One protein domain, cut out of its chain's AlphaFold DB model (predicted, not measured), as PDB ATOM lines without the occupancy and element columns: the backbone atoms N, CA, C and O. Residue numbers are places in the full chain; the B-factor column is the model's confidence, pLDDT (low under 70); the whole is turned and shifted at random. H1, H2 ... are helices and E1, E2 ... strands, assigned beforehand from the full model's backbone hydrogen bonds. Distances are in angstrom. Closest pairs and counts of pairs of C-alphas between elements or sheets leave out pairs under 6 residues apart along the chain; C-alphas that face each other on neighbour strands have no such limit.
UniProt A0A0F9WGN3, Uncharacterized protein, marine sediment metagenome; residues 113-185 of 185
ATOM      1  N   ARG A 113     146.141 160.935 164.154       81.00
ATOM      2  CA  ARG A 113     146.712 160.182 165.271       81.00
ATOM      3  C   ARG A 113     145.620 159.918 166.299       81.00
ATOM      4  O   ARG A 113     144.860 160.815 166.640       81.00
ATOM      5  N   VAL A 114     145.521 158.687 166.787       81.12
ATOM      6  CA  VAL A 114     144.487 158.299 167.755       81.12
ATOM      7  C   VAL A 114     145.105 158.196 169.143       81.12
ATOM      8  O   VAL A 114     146.060 157.447 169.348       81.12
ATOM      9  N   LEU A 115     144.547 158.935 170.099       83.31
ATOM     10  CA  LEU A 115     144.894 158.868 171.514       83.31
ATOM     11  C   LEU A 115     143.776 158.174 172.292       83.31
ATOM     12  O   LEU A 115     142.594 158.404 172.048       83.31
ATOM     13  N   LYS A 116     144.153 157.324 173.250       83.81
ATOM     14  CA  LYS A 116     143.219 156.711 174.201       83.81
ATOM     15  C   LYS A 116     143.192 157.562 175.465       83.81
ATOM     16  O   LYS A 116     144.168 157.548 176.214       83.81
ATOM     17  N   LEU A 117     142.096 158.281 175.687       82.44
ATOM     18  CA  LEU A 117     141.924 159.209 176.807       82.44
ATOM     19  C   LEU A 117     140.664 158.855 177.600       82.44
ATOM     20  O   LEU A 117     139.758 158.214 177.077       82.44
ATOM     21  N   THR A 118     140.582 159.235 178.870       84.81
ATOM     22  CA  THR A 118     139.304 159.230 179.598       84.81
ATOM     23  C   THR A 118     138.410 160.366 179.113       84.81
ATOM     24  O   THR A 118     138.873 161.339 178.517       84.81
ATOM     25  N   LYS A 119     137.114 160.287 179.437       83.56
ATOM     26  CA  LYS A 119     136.182 161.397 179.203       83.56
ATOM     27  C   LYS A 119     136.659 162.694 179.878       83.56
ATOM     28  O   LYS A 119     136.670 163.733 179.237       83.56
ATOM     29  N   SER A 120     137.151 162.608 181.117       83.69
ATOM     30  CA  SER A 120     137.697 163.763 181.844       83.69
ATOM     31  C   SER A 120     138.937 164.371 181.180       83.69
ATOM     32  O   SER A 120     139.035 165.588 181.077       83.69
ATOM     33  N   GLU A 121     139.867 163.544 180.692       84.81
ATOM     34  CA  GLU A 121     141.061 164.004 179.969       84.81
ATOM     35  C   GLU A 121     140.671 164.682 178.648       84.81
ATOM     36  O   GLU A 121     141.207 165.727 178.289       84.81
ATOM     37  N   HIS A 122     139.703 164.112 177.931       85.12
ATOM     38  CA  HIS A 122     139.190 164.686 176.695       85.12
ATOM     39  C   HIS A 122     138.514 166.042 176.911       85.12
ATOM     40  O   HIS A 122     138.795 166.994 176.182       85.12
ATOM     41  N   ASP A 123     137.653 166.140 177.922       85.94
ATOM     42  CA  ASP A 123     136.941 167.374 178.243       85.94
ATOM     43  C   ASP A 123     137.923 168.467 178.701       85.94
ATOM     44  O   ASP A 123     137.786 169.617 178.288       85.94
ATOM     45  N   ALA A 124     138.981 168.102 179.439       86.81
ATOM     46  CA  ALA A 124     140.060 169.018 179.813       86.81
ATOM     47  C   ALA A 124     140.842 169.541 178.591       86.81
ATOM     48  O   ALA A 124     141.081 170.743 178.485       86.81
ATOM     49  N   ILE A 125     141.183 168.676 177.627       87.06
ATOM     50  CA  ILE A 125     141.821 169.103 176.367       87.06
ATOM     51  C   ILE A 125     140.897 170.052 175.605       87.06
ATOM     52  O   ILE A 125     141.337 171.092 175.117       87.06
ATOM     53  N   LYS A 126     139.607 169.714 175.504       86.94
ATOM     54  CA  LYS A 126     138.616 170.533 174.802       86.94
ATOM     55  C   LYS A 126     138.470 171.912 175.451       86.94
ATOM     56  O   LYS A 126     138.455 172.903 174.728       86.94
ATOM     57  N   ALA A 127     138.436 171.978 176.782       87.75
ATOM     58  CA  ALA A 127     138.376 173.227 177.538       87.75
ATOM     59  C   ALA A 127     139.614 174.115 177.324       87.75
ATOM     60  O   ALA A 127     139.485 175.335 177.282       87.75
ATOM     61  N   LYS A 128     140.798 173.521 177.128       85.38
ATOM     62  CA  LYS A 128     142.046 174.260 176.870       85.38
ATOM     63  C   LYS A 128     142.208 174.745 175.426       85.38
ATOM     64  O   LYS A 128     143.162 175.457 175.150       85.38
ATOM     65  N   GLY A 129     141.299 174.397 174.510       84.50
ATOM     66  CA  GLY A 129     141.382 174.777 173.090       84.50
ATOM     67  C   GLY A 129     141.651 173.609 172.132       84.50
ATOM     68  O   GLY A 129     141.887 173.806 170.937       84.50
ATOM     69  N   GLY A 130     141.595 172.370 172.620       86.25
ATOM     70  CA  GLY A 130     141.606 171.169 171.793       86.25
ATOM     71  C   GLY A 130     142.954 170.889 171.123       86.25
ATOM     72  O   GLY A 130     144.019 170.955 171.735       86.25
ATOM     73  N   VAL A 131     142.898 170.549 169.831       83.75
ATOM     74  CA  VAL A 131     144.080 170.231 169.008       83.75
ATOM     75  C   VAL A 131     145.013 171.442 168.869       83.75
ATOM     76  O   VAL A 131     146.222 171.259 168.769       83.75
ATOM     77  N   VAL A 132     144.469 172.664 168.840       84.62
ATOM     78  CA  VAL A 132     145.263 173.893 168.668       84.62
ATOM     79  C   VAL A 132     146.173 174.092 169.874       84.62
ATOM     80  O   VAL A 132     147.389 174.152 169.709       84.62
ATOM     81  N   TRP A 133     145.598 174.037 171.076       90.25
ATOM     82  CA  TRP A 133     146.354 174.068 172.327       90.25
ATOM     83  C   TRP A 133     147.412 172.967 172.398       90.25
ATOM     84  O   TRP A 133     148.553 173.228 172.766       90.25
ATOM     85  N   LEU A 134     147.066 171.738 171.995       85.88
ATOM     86  CA  LEU A 134     148.020 170.629 172.009       85.88
ATOM     87  C   LEU A 134     149.238 170.914 171.115       85.88
ATOM     88  O   LEU A 134     150.359 170.595 171.497       85.88
ATOM     89  N   ARG A 135     149.042 171.525 169.942       86.00
ATOM     90  CA  ARG A 135     150.145 171.904 169.041       86.00
ATOM     91  C   ARG A 135     151.023 172.989 169.655       86.00
ATOM     92  O   ARG A 135     152.238 172.847 169.646       86.00
ATOM     93  N   GLU A 136     150.415 174.022 170.231       86.38
ATOM     94  CA  GLU A 136     151.136 175.111 170.897       86.38
ATOM     95  C   GLU A 136     151.930 174.606 172.110       86.38
ATOM     96  O   GLU A 136     153.097 174.952 172.284       86.38
ATOM     97  N   ALA A 137     151.344 173.720 172.918       85.38
ATOM     98  CA  ALA A 137     152.019 173.103 174.056       85.38
ATOM     99  C   ALA A 137     153.238 172.262 173.626       85.38
ATOM    100  O   ALA A 137     154.254 172.249 174.317       85.38
ATOM    101  N   LEU A 138     153.170 171.590 172.472       85.12
ATOM    102  CA  LEU A 138     154.288 170.823 171.901       85.12
ATOM    103  C   LEU A 138     155.374 171.705 171.263       85.12
ATOM    104  O   LEU A 138     156.515 171.264 171.092       85.12
ATOM    105  N   GLU A 139     155.035 172.927 170.864       84.12
ATOM    106  CA  GLU A 139     155.990 173.887 170.306       84.12
ATOM    107  C   GLU A 139     156.769 174.617 171.398       84.12
ATOM    108  O   GLU A 139     157.977 174.802 171.252       84.12
ATOM    109  N   ASN A 140     156.094 174.959 172.498       80.44
ATOM    110  CA  ASN A 140     156.642 175.783 173.571       80.44
ATOM    111  C   ASN A 140     157.392 174.995 174.655       80.44
ATOM    112  O   ASN A 140     158.209 175.581 175.366       80.44
ATOM    113  N   HIS A 141     157.155 173.685 174.792       71.31
ATOM    114  CA  HIS A 141     157.790 172.900 175.854       71.31
ATOM    115  C   HIS A 141     159.099 172.256 175.383       71.31
ATOM    116  O   HIS A 141     159.080 171.426 174.469       71.31
ATOM    117  N   PRO A 142     160.246 172.577 176.015       62.38
ATOM    118  CA  PRO A 142     161.495 171.884 175.737       62.38
ATOM    119  C   PRO A 142     161.389 170.411 176.168       62.38
ATOM    120  O   PRO A 142     160.635 170.097 177.094       62.38
ATOM    121  N   PRO A 143     162.143 169.497 175.530       59.28
ATOM    122  CA  PRO A 143     162.164 168.088 175.903       59.28
ATOM    123  C   PRO A 143     162.680 167.940 177.338       59.28
ATOM    124  O   PRO A 143     163.879 167.923 177.591       59.28
ATOM    125  N   SER A 144     161.762 167.852 178.299       56.69
ATOM    126  CA  SER A 144     162.072 167.526 179.687       56.69
ATOM    127  C   SER A 144     161.425 166.194 180.026       56.69
ATOM    128  O   SER A 144     160.205 166.051 179.918       56.69
ATOM    129  N   VAL A 145     162.237 165.229 180.448       51.03
ATOM    130  CA  VAL A 145     161.774 163.919 180.908       51.03
ATOM    131  C   VAL A 145     161.119 164.108 182.275       51.03
ATOM    132  O   VAL A 145     161.778 164.038 183.307       51.03
ATOM    133  N   LYS A 146     159.818 164.406 182.303       55.59
ATOM    134  CA  LYS A 146     159.032 164.372 183.541       55.59
ATOM    135  C   LYS A 146     158.090 163.181 183.498       55.59
ATOM    136  O   LYS A 146     157.175 163.115 182.680       55.59
ATOM    137  N   VAL A 147     158.347 162.226 184.388       53.00
ATOM    138  CA  VAL A 147     157.507 161.044 184.577       53.00
ATOM    139  C   VAL A 147     156.209 161.487 185.243       53.00
ATOM    140  O   VAL A 147     156.204 161.987 186.364       53.00
ATOM    141  N   ALA A 148     155.106 161.335 184.523       56.59
ATOM    142  CA  ALA A 148     153.776 161.630 185.026       56.59
ATOM    143  C   ALA A 148     153.242 160.511 185.930       56.59
ATOM    144  O   ALA A 148     153.621 159.350 185.744       56.59
ATOM    145  N   PRO A 149     152.314 160.818 186.855       55.91
ATOM    146  CA  PRO A 149     151.682 159.810 187.693       55.91
ATOM    147  C   PRO A 149     150.985 158.733 186.851       55.91
ATOM    148  O   PRO A 149     150.276 159.011 185.876       55.91
ATOM    149  N   SER A 150     151.194 157.477 187.248       58.03
ATOM    150  CA  SER A 150     150.535 156.320 186.645       58.03
ATOM    151  C   SER A 150     149.013 156.434 186.767       58.03
ATOM    152  O   SER A 150     148.470 156.883 187.776       58.03
ATOM    153  N   ARG A 151     148.312 155.982 185.725       63.44
ATOM    154  CA  ARG A 151     146.848 155.945 185.671       63.44
ATOM    155  C   ARG A 151     146.281 155.110 186.826       63.44
ATOM    156  O   ARG A 151     146.790 154.025 187.107       63.44
ATOM    157  N   ARG A 152     145.155 155.540 187.412       60.16
ATOM    158  CA  ARG A 152     144.337 154.661 188.268       60.16
ATOM    159  C   ARG A 152     143.823 153.477 187.430       60.16
ATOM    160  O   ARG A 152     143.262 153.681 186.349       60.16
ATOM    161  N   LYS A 153     144.053 152.243 187.894       55.81
ATOM    162  CA  LYS A 153     143.584 151.017 187.221       55.81
ATOM    163  C   LYS A 153     142.050 151.057 187.084       55.81
ATOM    164  O   LYS A 153     141.371 151.424 188.033       55.81
ATOM    165  N   GLY A 154     141.519 150.699 185.909       61.75
ATOM    166  CA  GLY A 154     140.073 150.517 185.683       61.75
ATOM    167  C   GLY A 154     139.299 151.672 185.026       61.75
ATOM    168  O   GLY A 154     138.118 151.511 184.742       61.75
ATOM    169  N   ALA A 155     139.916 152.819 184.728       65.69
ATOM    170  CA  ALA A 155     139.194 153.911 184.065       65.69
ATOM    171  C   ALA A 155     138.854 153.584 182.589       65.69
ATOM    172  O   ALA A 155     139.727 153.196 181.802       65.69
ATOM    173  N   LEU A 156     137.598 153.802 182.186       74.50
ATOM    174  CA  LEU A 156     137.144 153.652 180.798       74.50
ATOM    175  C   LEU A 156     137.810 154.706 179.894       74.50
ATOM    176  O   LEU A 156     137.822 155.896 180.216       74.50
ATOM    177  N   THR A 157     138.405 154.263 178.782       77.12
ATOM    178  CA  THR A 157     138.981 155.150 177.753       77.12
ATOM    179  C   THR A 157     138.092 155.224 176.530       77.12
ATOM    180  O   THR A 157     137.635 154.193 176.042       77.12
ATOM    181  N   THR A 158     137.986 156.412 175.956       79.62
ATOM    182  CA  THR A 158     137.527 156.641 174.592       79.62
ATOM    183  C   THR A 158     138.729 156.869 173.671       79.62
ATOM    184  O   THR A 158     139.771 157.395 174.070       79.62
ATOM    185  N   GLN A 159     138.611 156.410 172.427       80.38
ATOM    186  CA  GLN A 159     139.579 156.725 171.379       80.38
ATOM    187  C   GLN A 159     139.207 158.071 170.766       80.38
ATOM    188  O   GLN A 159     138.092 158.231 170.275       80.38
ATOM    189  N   ILE A 160     140.131 159.027 170.788       80.50
ATOM    190  CA  ILE A 160     139.945 160.348 170.186       80.50
ATOM    191  C   ILE A 160     141.006 160.558 169.116       80.50
ATOM    192  O   ILE A 160     142.197 160.330 169.334       80.50
ATOM    193  N   SER A 161     140.558 160.995 167.945       77.69
ATOM    194  CA  SER A 161     141.402 161.305 166.802       77.69
ATOM    195  C   SER A 161     141.848 162.771 166.832       77.69
ATOM    196  O   SER A 161     141.043 163.696 166.849       77.69
ATOM    197  N   PHE A 162     143.159 162.983 166.793       80.00
ATOM    198  CA  PHE A 162     143.812 164.281 166.668       80.00
ATOM    199  C   PHE A 162     144.537 164.350 165.327       80.00
ATOM    200  O   PHE A 162     145.156 163.382 164.901       80.00
ATOM    201  N   ARG A 163     144.501 165.499 164.650       76.56
ATOM    202  CA  ARG A 163     145.356 165.739 163.477       76.56
ATOM    203  C   ARG A 163     146.632 166.427 163.933       76.56
ATOM    204  O   ARG A 163     146.587 167.592 164.331       76.56
ATOM    205  N   LEU A 164     147.748 165.713 163.898       79.69
ATOM    206  CA  LEU A 164     149.061 166.216 164.301       79.69
ATOM    207  C   LEU A 164     150.057 165.936 163.182       79.69
ATOM    208  O   LEU A 164     150.000 164.866 162.577       79.69
ATOM    209  N   SER A 165     150.954 166.886 162.918       79.38
ATOM    210  CA  SER A 165     152.078 166.644 162.014       79.38
ATOM    211  C   SER A 165     152.998 165.567 162.596       79.38
ATOM    212  O   SER A 165     152.953 165.269 163.797       79.38
ATOM    213  N   ASP A 166     153.851 164.983 161.758       80.19
ATOM    214  CA  ASP A 166     154.831 164.001 162.225       80.19
ATOM    215  C   ASP A 166     155.801 164.613 163.242       80.19
ATOM    216  O   ASP A 166     156.034 164.011 164.288       80.19
ATOM    217  N   ASP A 167     156.236 165.856 163.023       81.81
ATOM    218  CA  ASP A 167     157.102 166.589 163.953       81.81
ATOM    219  C   ASP A 167     156.443 166.775 165.329       81.81
ATOM    220  O   ASP A 167     157.059 166.534 166.370       81.81
ATOM    221  N   HIS A 168     155.164 167.172 165.359       82.88
ATOM    222  CA  HIS A 168     154.415 167.306 166.612       82.88
ATOM    223  C   HIS A 168     154.253 165.950 167.302       82.88
ATOM    224  O   HIS A 168     154.368 165.856 168.523       82.88
ATOM    225  N   TRP A 169     154.026 164.886 166.534       86.06
ATOM    226  CA  TRP A 169     153.898 163.537 167.072       86.06
ATOM    227  C   TRP A 169     155.212 163.000 167.654       86.06
ATOM    228  O   TRP A 169     155.216 162.345 168.698       86.06
ATOM    229  N   GLU A 170     156.339 163.277 167.009       82.25
ATOM    230  CA  GLU A 170     157.660 162.918 167.519       82.25
ATOM    231  C   GLU A 170     158.003 163.678 168.792       82.25
ATOM    232  O   GLU A 170     158.420 163.056 169.771       82.25
ATOM    233  N   ARG A 171     157.711 164.982 168.839       81.50
ATOM    234  CA  ARG A 171     157.849 165.779 170.063       81.50
ATOM    235  C   ARG A 171     156.982 165.236 171.188       81.50
ATOM    236  O   ARG A 171     157.484 165.015 172.286       81.50
ATOM    237  N   PHE A 172     155.721 164.927 170.901       85.56
ATOM    238  CA  PHE A 172     154.808 164.323 171.866       85.56
ATOM    239  C   PHE A 172     155.376 163.027 172.458       85.56
ATOM    240  O   PHE A 172     155.404 162.869 173.677       85.56
ATOM    241  N   LYS A 173     155.893 162.121 171.616       83.19
ATOM    242  CA  LYS A 173     156.562 160.893 172.076       83.19
ATOM    243  C   LYS A 173     157.796 161.204 172.927       83.19
ATOM    244  O   LYS A 173     157.941 160.612 173.993       83.19
ATOM    245  N   SER A 174     158.642 162.142 172.493       79.56
ATOM    246  CA  SER A 174     159.874 162.519 173.204       79.56
ATOM    247  C   SER A 174     159.618 163.115 174.592       79.56
ATOM    248  O   SER A 174     160.407 162.909 175.507       79.56
ATOM    249  N   LEU A 175     158.481 163.793 174.770       79.31
ATOM    250  CA  LEU A 175     158.077 164.395 176.038       79.31
ATOM    251  C   LEU A 175     157.511 163.376 177.041       79.31
ATOM    252  O   LEU A 175     157.317 163.718 178.200       79.31
ATOM    253  N   GLY A 176     157.259 162.128 176.630       78.12
ATOM    254  CA  GLY A 176     156.628 161.096 177.466       78.12
ATOM    255  C   GLY A 176     155.168 160.803 177.100       78.12
ATOM    256  O   GLY A 176     154.455 160.125 177.847       78.12
ATOM    257  N   GLY A 177     154.699 161.303 175.953       84.06
ATOM    258  CA  GLY A 177     153.413 160.970 175.352       84.06
ATOM    259  C   GLY A 177     152.218 161.273 176.255       84.06
ATOM    260  O   GLY A 177     152.052 162.380 176.762       84.06
ATOM    261  N   ILE A 178     151.364 160.266 176.465       81.75
ATOM    262  CA  ILE A 178     150.151 160.398 177.291       81.75
ATOM    263  C   ILE A 178     150.496 160.773 178.738       81.75
ATOM    264  O   ILE A 178     149.719 161.472 179.382       81.75
ATOM    265  N   GLY A 179     151.648 160.335 179.254       77.75
ATOM    266  CA  GLY A 179     152.104 160.741 180.581       77.75
ATOM    267  C   GLY A 179     152.265 162.257 180.653       77.75
ATOM    268  O   GLY A 179     151.616 162.912 181.462       77.75
ATOM    269  N   TRP A 180     153.048 162.827 179.740       83.94
ATOM    270  CA  TRP A 180     153.209 164.276 179.647       83.94
ATOM    271  C   TRP A 180     151.883 165.004 179.461       83.94
ATOM    272  O   TRP A 180     151.627 165.974 180.169       83.94
ATOM    273  N   LEU A 181     151.011 164.497 178.584       84.31
ATOM    274  CA  LEU A 181     149.693 165.086 178.367       84.31
ATOM    275  C   LEU A 181     148.929 165.225 179.684       84.31
ATOM    276  O   LEU A 181     148.404 166.289 179.963       84.31
ATOM    277  N   ARG A 182     148.943 164.195 180.535       80.88
ATOM    278  CA  ARG A 182     148.290 164.224 181.853       80.88
ATOM    279  C   ARG A 182     148.894 165.223 182.829       80.88
ATOM    280  O   ARG A 182     148.168 165.717 183.673       80.88
ATOM    281  N   LEU A 183     150.191 165.518 182.740       80.56
ATOM    282  CA  LEU A 183     150.796 166.588 183.546       80.56
ATOM    283  C   LEU A 183     150.345 167.975 183.086       80.56
ATOM    284  O   LEU A 183     150.401 168.922 183.862       80.56
ATOM    285  N   GLN A 184     149.952 168.097 181.817       77.75
ATOM    286  CA  GLN A 184     149.478 169.344 181.229       77.75
ATOM    287  C   GLN A 184     147.958 169.504 181.305       77.75
ATOM    288  O   GLN A 184     147.475 170.565 180.914       77.75
ATOM    289  N   LEU A 185     147.200 168.495 181.756       79.56
ATOM    290  CA  LEU A 185     145.740 168.539 181.918       79.56
ATOM    291  C   LEU A 185     145.365 168.875 183.352       79.56
ATOM    292  O   LEU A 185     144.751 169.958 183.489       79.56
TER     293      LEU A 185
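AT A GLANCE: This is residues 113 to 185 of the 185 residues of an uncharacterized protein of marine sediment metagenome (UniProt A0A0F9WGN3). A two-strand ribbon, E1 and E2, and the helices H1, H2 and H3 gather loosely round the short last helix H4, which lies nearest the middle; a long loop, residues 141 to 157, swings round the far side of H4 from the ribbon. The printed part has 73 residues, with four named helices and two named strands in the order E1 H1 H2 E2 H3 H4; the sheet E1 - E2 is antiparallel and the class is mixed, helices and strands. The whole is compact, radius of gyration of the C-alphas 11.7 A, and spans 31 by 24 by 19 A.

IN THESE COORDINATES: Find C-alpha 113 at (146.712, 160.182, 165.271); there E1, residues 113 to 117, begins its 12.5 A. Next come H1, residues 119 to 127, 12.1 A, and H2, residues 130 to 140, 15.8 A. Look for E2 at residues 158 to 163, 16.4 A, from C-alpha 158 at (137.527, 156.641, 174.592). H3 takes residues 166 to 174, 12.2 A, and H4 residues 178 to 183, 8.8 A, ending at C-alpha 183 (150.796, 166.588, 183.546).

HOW THE PARTS SIT: In the antiparallel pair E1 and E2, at 146 degrees, look for N 115 and O 160, 2.8 A apart, within hydrogen-bond range. H1 and H2 only just touch, with 3 pairs of C-alphas within 8 A, and only at the corner; the closest C-alphas are Ile 125 and Leu 134, 7.7 A. H2 and H3 touch, C-alphas of Leu 138 and His 168 closest at 6.4 A. H4 is close but not clearly touching to H1, C-alphas of Glu 121 and Arg 182 closest at 7.5 A. H2 and H4 are apart. In H1, H2, H3 and H4 every O i to N i+4 pair is within hydrogen-bond range.

THE WHOLE: The farthest C-alphas are Asn 140 and Gly 154, 32.6 A apart. The printed part has no cut; the link from H2 to E2 is long, and its residues 142 to 155 have pLDDT under 70.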